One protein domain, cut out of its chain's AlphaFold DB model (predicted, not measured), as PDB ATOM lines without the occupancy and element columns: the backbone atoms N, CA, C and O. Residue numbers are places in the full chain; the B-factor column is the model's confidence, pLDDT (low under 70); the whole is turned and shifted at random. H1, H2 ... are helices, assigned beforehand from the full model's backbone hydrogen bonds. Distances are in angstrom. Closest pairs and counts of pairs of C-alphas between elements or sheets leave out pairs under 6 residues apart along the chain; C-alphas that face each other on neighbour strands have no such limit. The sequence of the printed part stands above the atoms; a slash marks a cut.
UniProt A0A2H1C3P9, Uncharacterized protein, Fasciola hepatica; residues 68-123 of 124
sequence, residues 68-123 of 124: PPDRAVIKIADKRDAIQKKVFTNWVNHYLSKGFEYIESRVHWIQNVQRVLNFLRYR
ATOM      1  N   PRO A  68     -31.189   8.750  16.592       73.62
ATOM      2  CA  PRO A  68     -30.819   7.524  15.888       73.62
ATOM      3  C   PRO A  68     -31.001   7.566  14.347       73.62
ATOM      4  O   PRO A  68     -30.091   7.098  13.652       73.62
ATOM      5  N   PRO A  69     -32.083   8.155  13.786       73.19
ATOM      6  CA  PRO A  69     -32.218   8.408  12.346       73.19
ATOM      7  C   PRO A  69     -31.158   9.346  11.746       73.19
ATOM      8  O   PRO A  69     -30.536   8.988  10.746       73.19
ATOM      9  N   ASP A  70     -30.887  10.501  12.346       76.69
ATOM     10  CA  ASP A  70     -29.957  11.490  11.791       76.69
ATOM     11  C   ASP A  70     -28.510  10.976  11.788       76.69
ATOM     12  O   ASP A  70     -27.761  11.162  10.821       76.69
ATOM     13  N   ARG A  71     -28.121  10.204  12.815       75.69
ATOM     14  CA  ARG A  71     -26.822   9.504  12.824       75.69
ATOM     15  C   ARG A  71     -26.714   8.462  11.716       75.69
ATOM     16  O   ARG A  71     -25.617   8.226  11.206       75.69
ATOM     17  N   ALA A  72     -27.814   7.797  11.365       77.12
ATOM     18  CA  ALA A  72     -27.819   6.844  10.260       77.12
ATOM     19  C   ALA A  72     -27.623   7.567   8.922       77.12
ATOM     20  O   ALA A  72     -26.837   7.098   8.100       77.12
ATOM     21  N   VAL A  73     -28.251   8.732   8.738       78.31
ATOM     22  CA  VAL A  73     -28.096   9.559   7.533       78.31
ATOM     23  C   VAL A  73     -26.646  10.006   7.346       78.31
ATOM     24  O   VAL A  73     -26.107   9.813   6.257       78.31
ATOM     25  N   ILE A  74     -25.979  10.496   8.398       79.56
ATOM     26  CA  ILE A  74     -24.558  10.884   8.325       79.56
ATOM     27  C   ILE A  74     -23.679   9.683   7.964       79.56
ATOM     28  O   ILE A  74     -22.897   9.749   7.022       79.56
ATOM     29  N   LYS A  75     -23.876   8.530   8.616       79.38
ATOM     30  CA  LYS A  75     -23.129   7.301   8.286       79.38
ATOM     31  C   LYS A  75     -23.354   6.841   6.845       79.38
ATOM     32  O   LYS A  75     -22.459   6.265   6.228       79.38
ATOM     33  N   ILE A  76     -24.562   7.023   6.318       80.12
ATOM     34  CA  ILE A  76     -24.895   6.686   4.930       80.12
ATOM     35  C   ILE A  76     -24.233   7.682   3.972       80.12
ATOM     36  O   ILE A  76     -23.714   7.256   2.939       80.12
ATOM     37  N   ALA A  77     -24.210   8.969   4.315       81.00
ATOM     38  CA  ALA A  77     -23.506   9.995   3.555       81.00
ATOM     39  C   ALA A  77     -21.998   9.706   3.502       81.00
ATOM     40  O   ALA A  77     -21.448   9.629   2.407       81.00
ATOM     41  N   ASP A  78     -21.368   9.398   4.637       80.50
ATOM     42  CA  ASP A  78     -19.942   9.059   4.714       80.50
ATOM     43  C   ASP A  78     -19.595   7.807   3.900       80.50
ATOM     44  O   ASP A  78     -18.585   7.764   3.196       80.50
ATOM     45  N   LYS A  79     -20.450   6.775   3.935       83.62
ATOM     46  CA  LYS A  79     -20.269   5.569   3.105       83.62
ATOM     47  C   LYS A  79     -20.320   5.893   1.614       83.62
ATOM     48  O   LYS A  79     -19.524   5.355   0.843       83.62
ATOM     49  N   ARG A  80     -21.256   6.748   1.196       90.62
ATOM     50  CA  ARG A  80     -21.383   7.180  -0.204       90.62
ATOM     51  C   ARG A  80     -20.190   8.031  -0.624       90.62
ATOM     52  O   ARG A  80     -19.649   7.799  -1.702       90.62
ATOM     53  N   ASP A  81     -19.748   8.937   0.240       86.81
ATOM     54  CA  ASP A  81     -18.579   9.787   0.022       86.81
ATOM     55  C   ASP A  81     -17.290   8.958  -0.086       86.81
ATOM     56  O   ASP A  81     -16.519   9.138  -1.024       86.81
ATOM     57  N   ALA A  82     -17.094   7.953   0.770       82.56
ATOM     58  CA  ALA A  82     -15.954   7.040   0.675       82.56
ATOM     59  C   ALA A  82     -15.931   6.265  -0.655       82.56
ATOM     60  O   ALA A  82     -14.870   6.091  -1.262       82.56
ATOM     61  N   ILE A  83     -17.096   5.822  -1.142       85.50
ATOM     62  CA  ILE A  83     -17.219   5.147  -2.442       85.50
ATOM     63  C   ILE A  83     -16.933   6.130  -3.583       85.50
ATOM     64  O   ILE A  83     -16.161   5.802  -4.483       85.50
ATOM     65  N   GLN A  84     -17.494   7.340  -3.538       81.69
ATOM     66  CA  GLN A  84     -17.245   8.369  -4.547       81.69
ATOM     67  C   GLN A  84     -15.777   8.789  -4.578       81.69
ATOM     68  O   GLN A  84     -15.194   8.821  -5.658       81.69
ATOM     69  N   LYS A  85     -15.149   9.013  -3.420       84.88
ATOM     70  CA  LYS A  85     -13.712   9.290  -3.301       84.88
ATOM     71  C   LYS A  85     -12.884   8.145  -3.858       84.88
ATOM     72  O   LYS A  85     -11.960   8.395  -4.615       84.88
ATOM     73  N   LYS A  86     -13.230   6.889  -3.572       85.62
ATOM     74  CA  LYS A  86     -12.514   5.732  -4.130       85.62
ATOM     75  C   LYS A  86     -12.626   5.666  -5.655       85.62
ATOM     76  O   LYS A  86     -11.624   5.434  -6.327       85.62
ATOM     77  N   VAL A  87     -13.823   5.874  -6.202       86.56
ATOM     78  CA  VAL A  87     -14.058   5.869  -7.654       86.56
ATOM     79  C   VAL A  87     -13.367   7.056  -8.319       86.56
ATOM     80  O   VAL A  87     -12.720   6.875  -9.345       86.56
ATOM     81  N   PHE A  88     -13.448   8.243  -7.721       78.69
ATOM     82  CA  PHE A  88     -12.780   9.444  -8.205       78.69
ATOM     83  C   PHE A  88     -11.265   9.283  -8.173       78.69
ATOM     84  O   PHE A  88     -10.620   9.514  -9.185       78.69
ATOM     85  N   THR A  89     -10.698   8.805  -7.068       82.56
ATOM     86  CA  THR A  89      -9.263   8.534  -6.953       82.56
ATOM     87  C   THR A  89      -8.819   7.489  -7.968       82.56
ATOM     88  O   THR A  89      -7.812   7.690  -8.632       82.56
ATOM     89  N   ASN A  90      -9.572   6.402  -8.156       85.56
ATOM     90  CA  ASN A  90      -9.240   5.408  -9.176       85.56
ATOM     91  C   ASN A  90      -9.324   5.991 -10.596       85.56
ATOM     92  O   ASN A  90      -8.468   5.719 -11.432       85.56
ATOM     93  N   TRP A  91     -10.324   6.830 -10.862       84.94
ATOM     94  CA  TRP A  91     -10.472   7.523 -12.138       84.94
ATOM     95  C   TRP A  91      -9.308   8.491 -12.371       84.94
ATOM     96  O   TRP A  91      -8.617   8.374 -13.375       84.94
ATOM     97  N   VAL A  92      -9.007   9.375 -11.420       82.56
ATOM     98  CA  VAL A  92      -7.862  10.291 -11.500       82.56
ATOM     99  C   VAL A  92      -6.574   9.497 -11.694       82.56
ATOM    100  O   VAL A  92      -5.845   9.774 -12.637       82.56
ATOM    101  N   ASN A  93      -6.336   8.448 -10.906       79.81
ATOM    102  CA  ASN A  93      -5.157   7.595 -11.051       79.81
ATOM    103  C   ASN A  93      -5.084   6.932 -12.429       79.81
ATOM    104  O   ASN A  93      -4.015   6.888 -13.015       79.81
ATOM    105  N   HIS A  94      -6.198   6.468 -12.997       79.94
ATOM    106  CA  HIS A  94      -6.213   5.900 -14.344       79.94
ATOM    107  C   HIS A  94      -5.805   6.924 -15.413       79.94
ATOM    108  O   HIS A  94      -5.010   6.614 -16.303       79.94
ATOM    109  N   TYR A  95      -6.326   8.147 -15.324       73.56
ATOM    110  CA  TYR A  95      -6.009   9.216 -16.274       73.56
ATOM    111  C   TYR A  95      -4.592   9.760 -16.084       73.56
ATOM    112  O   TYR A  95      -3.915  10.076 -17.061       73.56
ATOM    113  N   LEU A  96      -4.127   9.827 -14.837       69.81
ATOM    114  CA  LEU A  96      -2.770  10.217 -14.498       69.81
ATOM    115  C   LEU A  96      -1.761   9.156 -14.948       69.81
ATOM    116  O   LEU A  96      -0.817   9.505 -15.647       69.81
ATOM    117  N   SER A  97      -1.975   7.874 -14.642       68.44
ATOM    118  CA  SER A  97      -1.074   6.779 -15.029       68.44
ATOM    119  C   SER A  97      -0.967   6.613 -16.542       68.44
ATOM    120  O   SER A  97       0.138   6.453 -17.049       68.44
ATOM    121  N   LYS A  98      -2.074   6.763 -17.287       62.44
ATOM    122  CA  LYS A  98      -2.032   6.806 -18.761       62.44
ATOM    123  C   LYS A  98      -1.230   7.989 -19.307       62.44
ATOM    124  O   LYS A  98      -0.705   7.918 -20.411       62.44
ATOM    125  N   GLY A  99      -1.143   9.079 -18.548       57.84
ATOM    126  CA  GLY A  99      -0.283  10.207 -18.870       57.84
ATOM    127  C   GLY A  99       1.183  10.006 -18.464       57.84
ATOM    128  O   GLY A  99       2.075  10.524 -19.132       57.84
ATOM    129  N   PHE A 100       1.439   9.274 -17.379       54.19
ATOM    130  CA  PHE A 100       2.783   9.012 -16.855       54.19
ATOM    131  C   PHE A 100       3.534   7.921 -17.623       54.19
ATOM    132  O   PHE A 100       4.750   8.013 -17.725       54.19
ATOM    133  N   GLU A 101       2.837   6.947 -18.215       54.00
ATOM    134  CA  GLU A 101       3.465   5.929 -19.074       54.00
ATOM    135  C   GLU A 101       4.027   6.531 -20.379       54.00
ATOM    136  O   GLU A 101       4.875   5.923 -21.021       54.00
ATOM    137  N   TYR A 102       3.600   7.750 -20.751       54.38
ATOM    138  CA  TYR A 102       4.086   8.422 -21.955       54.38
ATOM    139  C   TYR A 102       5.242   9.408 -21.702       54.38
ATOM    140  O   TYR A 102       6.154   9.414 -22.519       54.38
ATOM    141  N   ILE A 103       5.266  10.257 -20.654       52.03
ATOM    142  CA  ILE A 103       6.327  11.293 -20.518       52.03
ATOM    143  C   ILE A 103       6.589  11.744 -19.062       52.03
ATOM    144  O   ILE A 103       5.709  12.240 -18.358       52.03
ATOM    145  N   GLU A 104       7.865  11.690 -18.674       58.16
ATOM    146  CA  GLU A 104       8.476  12.020 -17.375       58.16
ATOM    147  C   GLU A 104       8.804  13.531 -17.215       58.16
ATOM    148  O   GLU A 104       9.937  13.916 -16.932       58.16
ATOM    149  N   SER A 105       7.849  14.449 -17.447       59.59
ATOM    150  CA  SER A 105       8.123  15.906 -17.392       59.59
ATOM    151  C   SER A 105       7.146  16.717 -16.539       59.59
ATOM    152  O   SER A 105       5.932  16.511 -16.565       59.59
ATOM    153  N   ARG A 106       7.670  17.728 -15.821       57.03
ATOM    154  CA  ARG A 106       6.891  18.616 -14.938       57.03
ATOM    155  C   ARG A 106       5.826  19.444 -15.666       57.03
ATOM    156  O   ARG A 106       4.848  19.850 -15.060       57.03
ATOM    157  N   VAL A 107       5.960  19.703 -16.960       61.59
ATOM    158  CA  VAL A 107       4.911  20.439 -17.695       61.59
ATOM    159  C   VAL A 107       3.637  19.587 -17.815       61.59
ATOM    160  O   VAL A 107       2.522  20.104 -17.897       61.59
ATOM    161  N   HIS A 108       3.790  18.264 -17.741       60.97
ATOM    162  CA  HIS A 108       2.711  17.309 -17.927       60.97
ATOM    163  C   HIS A 108       1.817  17.146 -16.686       60.97
ATOM    164  O   HIS A 108       0.610  16.957 -16.836       60.97
ATOM    165  N   TRP A 109       2.351  17.314 -15.463       60.59
ATOM    166  CA  TRP A 109       1.506  17.310 -14.253       60.59
ATOM    167  C   TRP A 109       0.497  18.464 -14.287       60.59
ATOM    168  O   TRP A 109      -0.675  18.264 -13.975       60.59
ATOM    169  N   ILE A 110       0.923  19.638 -14.766       66.50
ATOM    170  CA  ILE A 110       0.073  20.827 -14.910       66.50
ATOM    171  C   ILE A 110      -1.038  20.567 -15.935       66.50
ATOM    172  O   ILE A 110      -2.207  20.841 -15.671       66.50
ATOM    173  N   GLN A 111      -0.703  19.978 -17.086       67.12
ATOM    174  CA  GLN A 111      -1.685  19.642 -18.125       67.12
ATOM    175  C   GLN A 111      -2.693  18.585 -17.659       67.12
ATOM    176  O   GLN A 111      -3.880  18.677 -17.972       67.12
ATOM    177  N   ASN A 112      -2.245  17.600 -16.884       68.81
ATOM    178  CA  ASN A 112      -3.118  16.569 -16.340       68.81
ATOM    179  C   ASN A 112      -4.081  17.117 -15.280       68.81
ATOM    180  O   ASN A 112      -5.266  16.785 -15.315       68.81
ATOM    181  N   VAL A 113      -3.616  18.013 -14.407       73.81
ATOM    182  CA  VAL A 113      -4.499  18.745 -13.486       73.81
ATOM    183  C   VAL A 113      -5.525  19.561 -14.274       73.81
ATOM    184  O   VAL A 113      -6.717  19.494 -13.979       73.81
ATOM    185  N   GLN A 114      -5.105  20.239 -15.345       73.44
ATOM    186  CA  GLN A 114      -6.015  21.022 -16.180       73.44
ATOM    187  C   GLN A 114      -7.072  20.162 -16.888       73.44
ATOM    188  O   GLN A 114      -8.220  20.579 -17.019       73.44
ATOM    189  N   ARG A 115      -6.727  18.939 -17.307       72.25
ATOM    190  CA  ARG A 115      -7.678  17.973 -17.884       72.25
ATOM    191  C   ARG A 115      -8.725  17.517 -16.870       72.25
ATOM    192  O   ARG A 115      -9.905  17.469 -17.211       72.25
ATOM    193  N   VAL A 116      -8.312  17.231 -15.634       75.88
ATOM    194  CA  VAL A 116      -9.237  16.891 -14.540       75.88
ATOM    195  C   VAL A 116     -10.151  18.077 -14.225       75.88
ATOM    196  O   VAL A 116     -11.362  17.898 -14.126       75.88
ATOM    197  N   LEU A 117      -9.604  19.292 -14.146       79.31
ATOM    198  CA  LEU A 117     -10.383  20.510 -13.916       79.31
ATOM    199  C   LEU A 117     -11.380  20.789 -15.044       79.31
ATOM    200  O   LEU A 117     -12.536  21.099 -14.771       79.31
ATOM    201  N   ASN A 118     -10.972  20.629 -16.303       79.56
ATOM    202  CA  ASN A 118     -11.873  20.760 -17.445       79.56
ATOM    203  C   ASN A 118     -12.995  19.721 -17.375       79.56
ATOM    204  O   ASN A 118     -14.159  20.072 -17.522       79.56
ATOM    205  N   PHE A 119     -12.679  18.460 -17.082       73.56
ATOM    206  CA  PHE A 119     -13.699  17.426 -16.928       73.56
ATOM    207  C   PHE A 119     -14.700  17.758 -15.810       73.56
ATOM    208  O   PHE A 119     -15.903  17.655 -16.028       73.56
ATOM    209  N   LEU A 120     -14.227  18.212 -14.646       76.94
ATOM    210  CA  LEU A 120     -15.098  18.647 -13.548       76.94
ATOM    211  C   LEU A 120     -15.951  19.865 -13.932       76.94
ATOM    212  O   LEU A 120     -17.103  19.951 -13.522       76.94
ATOM    213  N   ARG A 121     -15.412  20.773 -14.751       80.69
ATOM    214  CA  ARG A 121     -16.112  21.967 -15.240       80.69
ATOM    215  C   ARG A 121     -17.199  21.659 -16.276       80.69
ATOM    216  O   ARG A 121     -18.187  22.379 -16.317       80.69
ATOM    217  N   TYR A 122     -17.024  20.627 -17.102       73.88
ATOM    218  CA  TYR A 122     -17.976  20.232 -18.154       73.88
ATOM    219  C   TYR A 122     -18.997  19.167 -17.713       73.88
ATOM    220  O   TYR A 122     -19.868  18.807 -18.498       73.88
ATOM    221  N   ARG A 123     -18.883  18.628 -16.490       67.31
ATOM    222  CA  ARG A 123     -19.794  17.602 -15.944       67.31
ATOM    223  C   ARG A 123     -20.906  18.173 -15.042       67.31
ATOM    224  O   ARG A 123     -21.599  17.386 -14.398       67.31
TER     225      ARG A 123
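This is residues 68 to 123 of the 124 residues of an uncharacterized protein of Fasciola hepatica (UniProt A0A2H1C3P9). A long straight helix, H1, is followed by a tight turn and a shorter helix, H2, which folds back under the last part of H1, and the two make a lopsided V that is closed near the turn. Residues 68 to 90 of H1 stick out as a bare arm that makes much of the length, and the far end of H2, residues 117 to 122, also sticks out. The printed part has 56 residues with two named helices, H1 then H2, and no named strand; the class is all helix. It is extended, with a radius of gyration of the C-alphas of 16.1 A and spans of 52 by 22 by 15 A.

H1, residues 68 to 100, touches H2, residues 106 to 122, with its residues 92 to 99 alone. Five pairs of C-alphas are within 8 A, and the closest C-alphas of the two helices are those of Leu 96 and Asn 112, 6.6 A apart. The helices run opposite ways at a steep tilt of 46 degrees, and their centres are 19.7 A apart. In H1 every O i to N i+4 pair is within hydrogen-bond range; in H2 it is 12 of 13.

H1 begins with C-alpha 68 at (-30.819, 7.524, 15.888) and ends with C-alpha 100 at (2.783, 9.012, -16.855), 46.9 A from first to last C-alpha. H2 measures 25.1 A and ends with C-alpha 122 at (-17.976, 20.232, -18.154).

The two C-alphas farthest apart are those of Pro 68 and Ile 103, at 52.1 A. The printed part has no cut, and the link from H1 to H2, five residues, is tight. Residues 101 to 107 stand free. The mean pLDDT of the printed part is 73.8, and residues 96 to 112 and residue 123 are under 70.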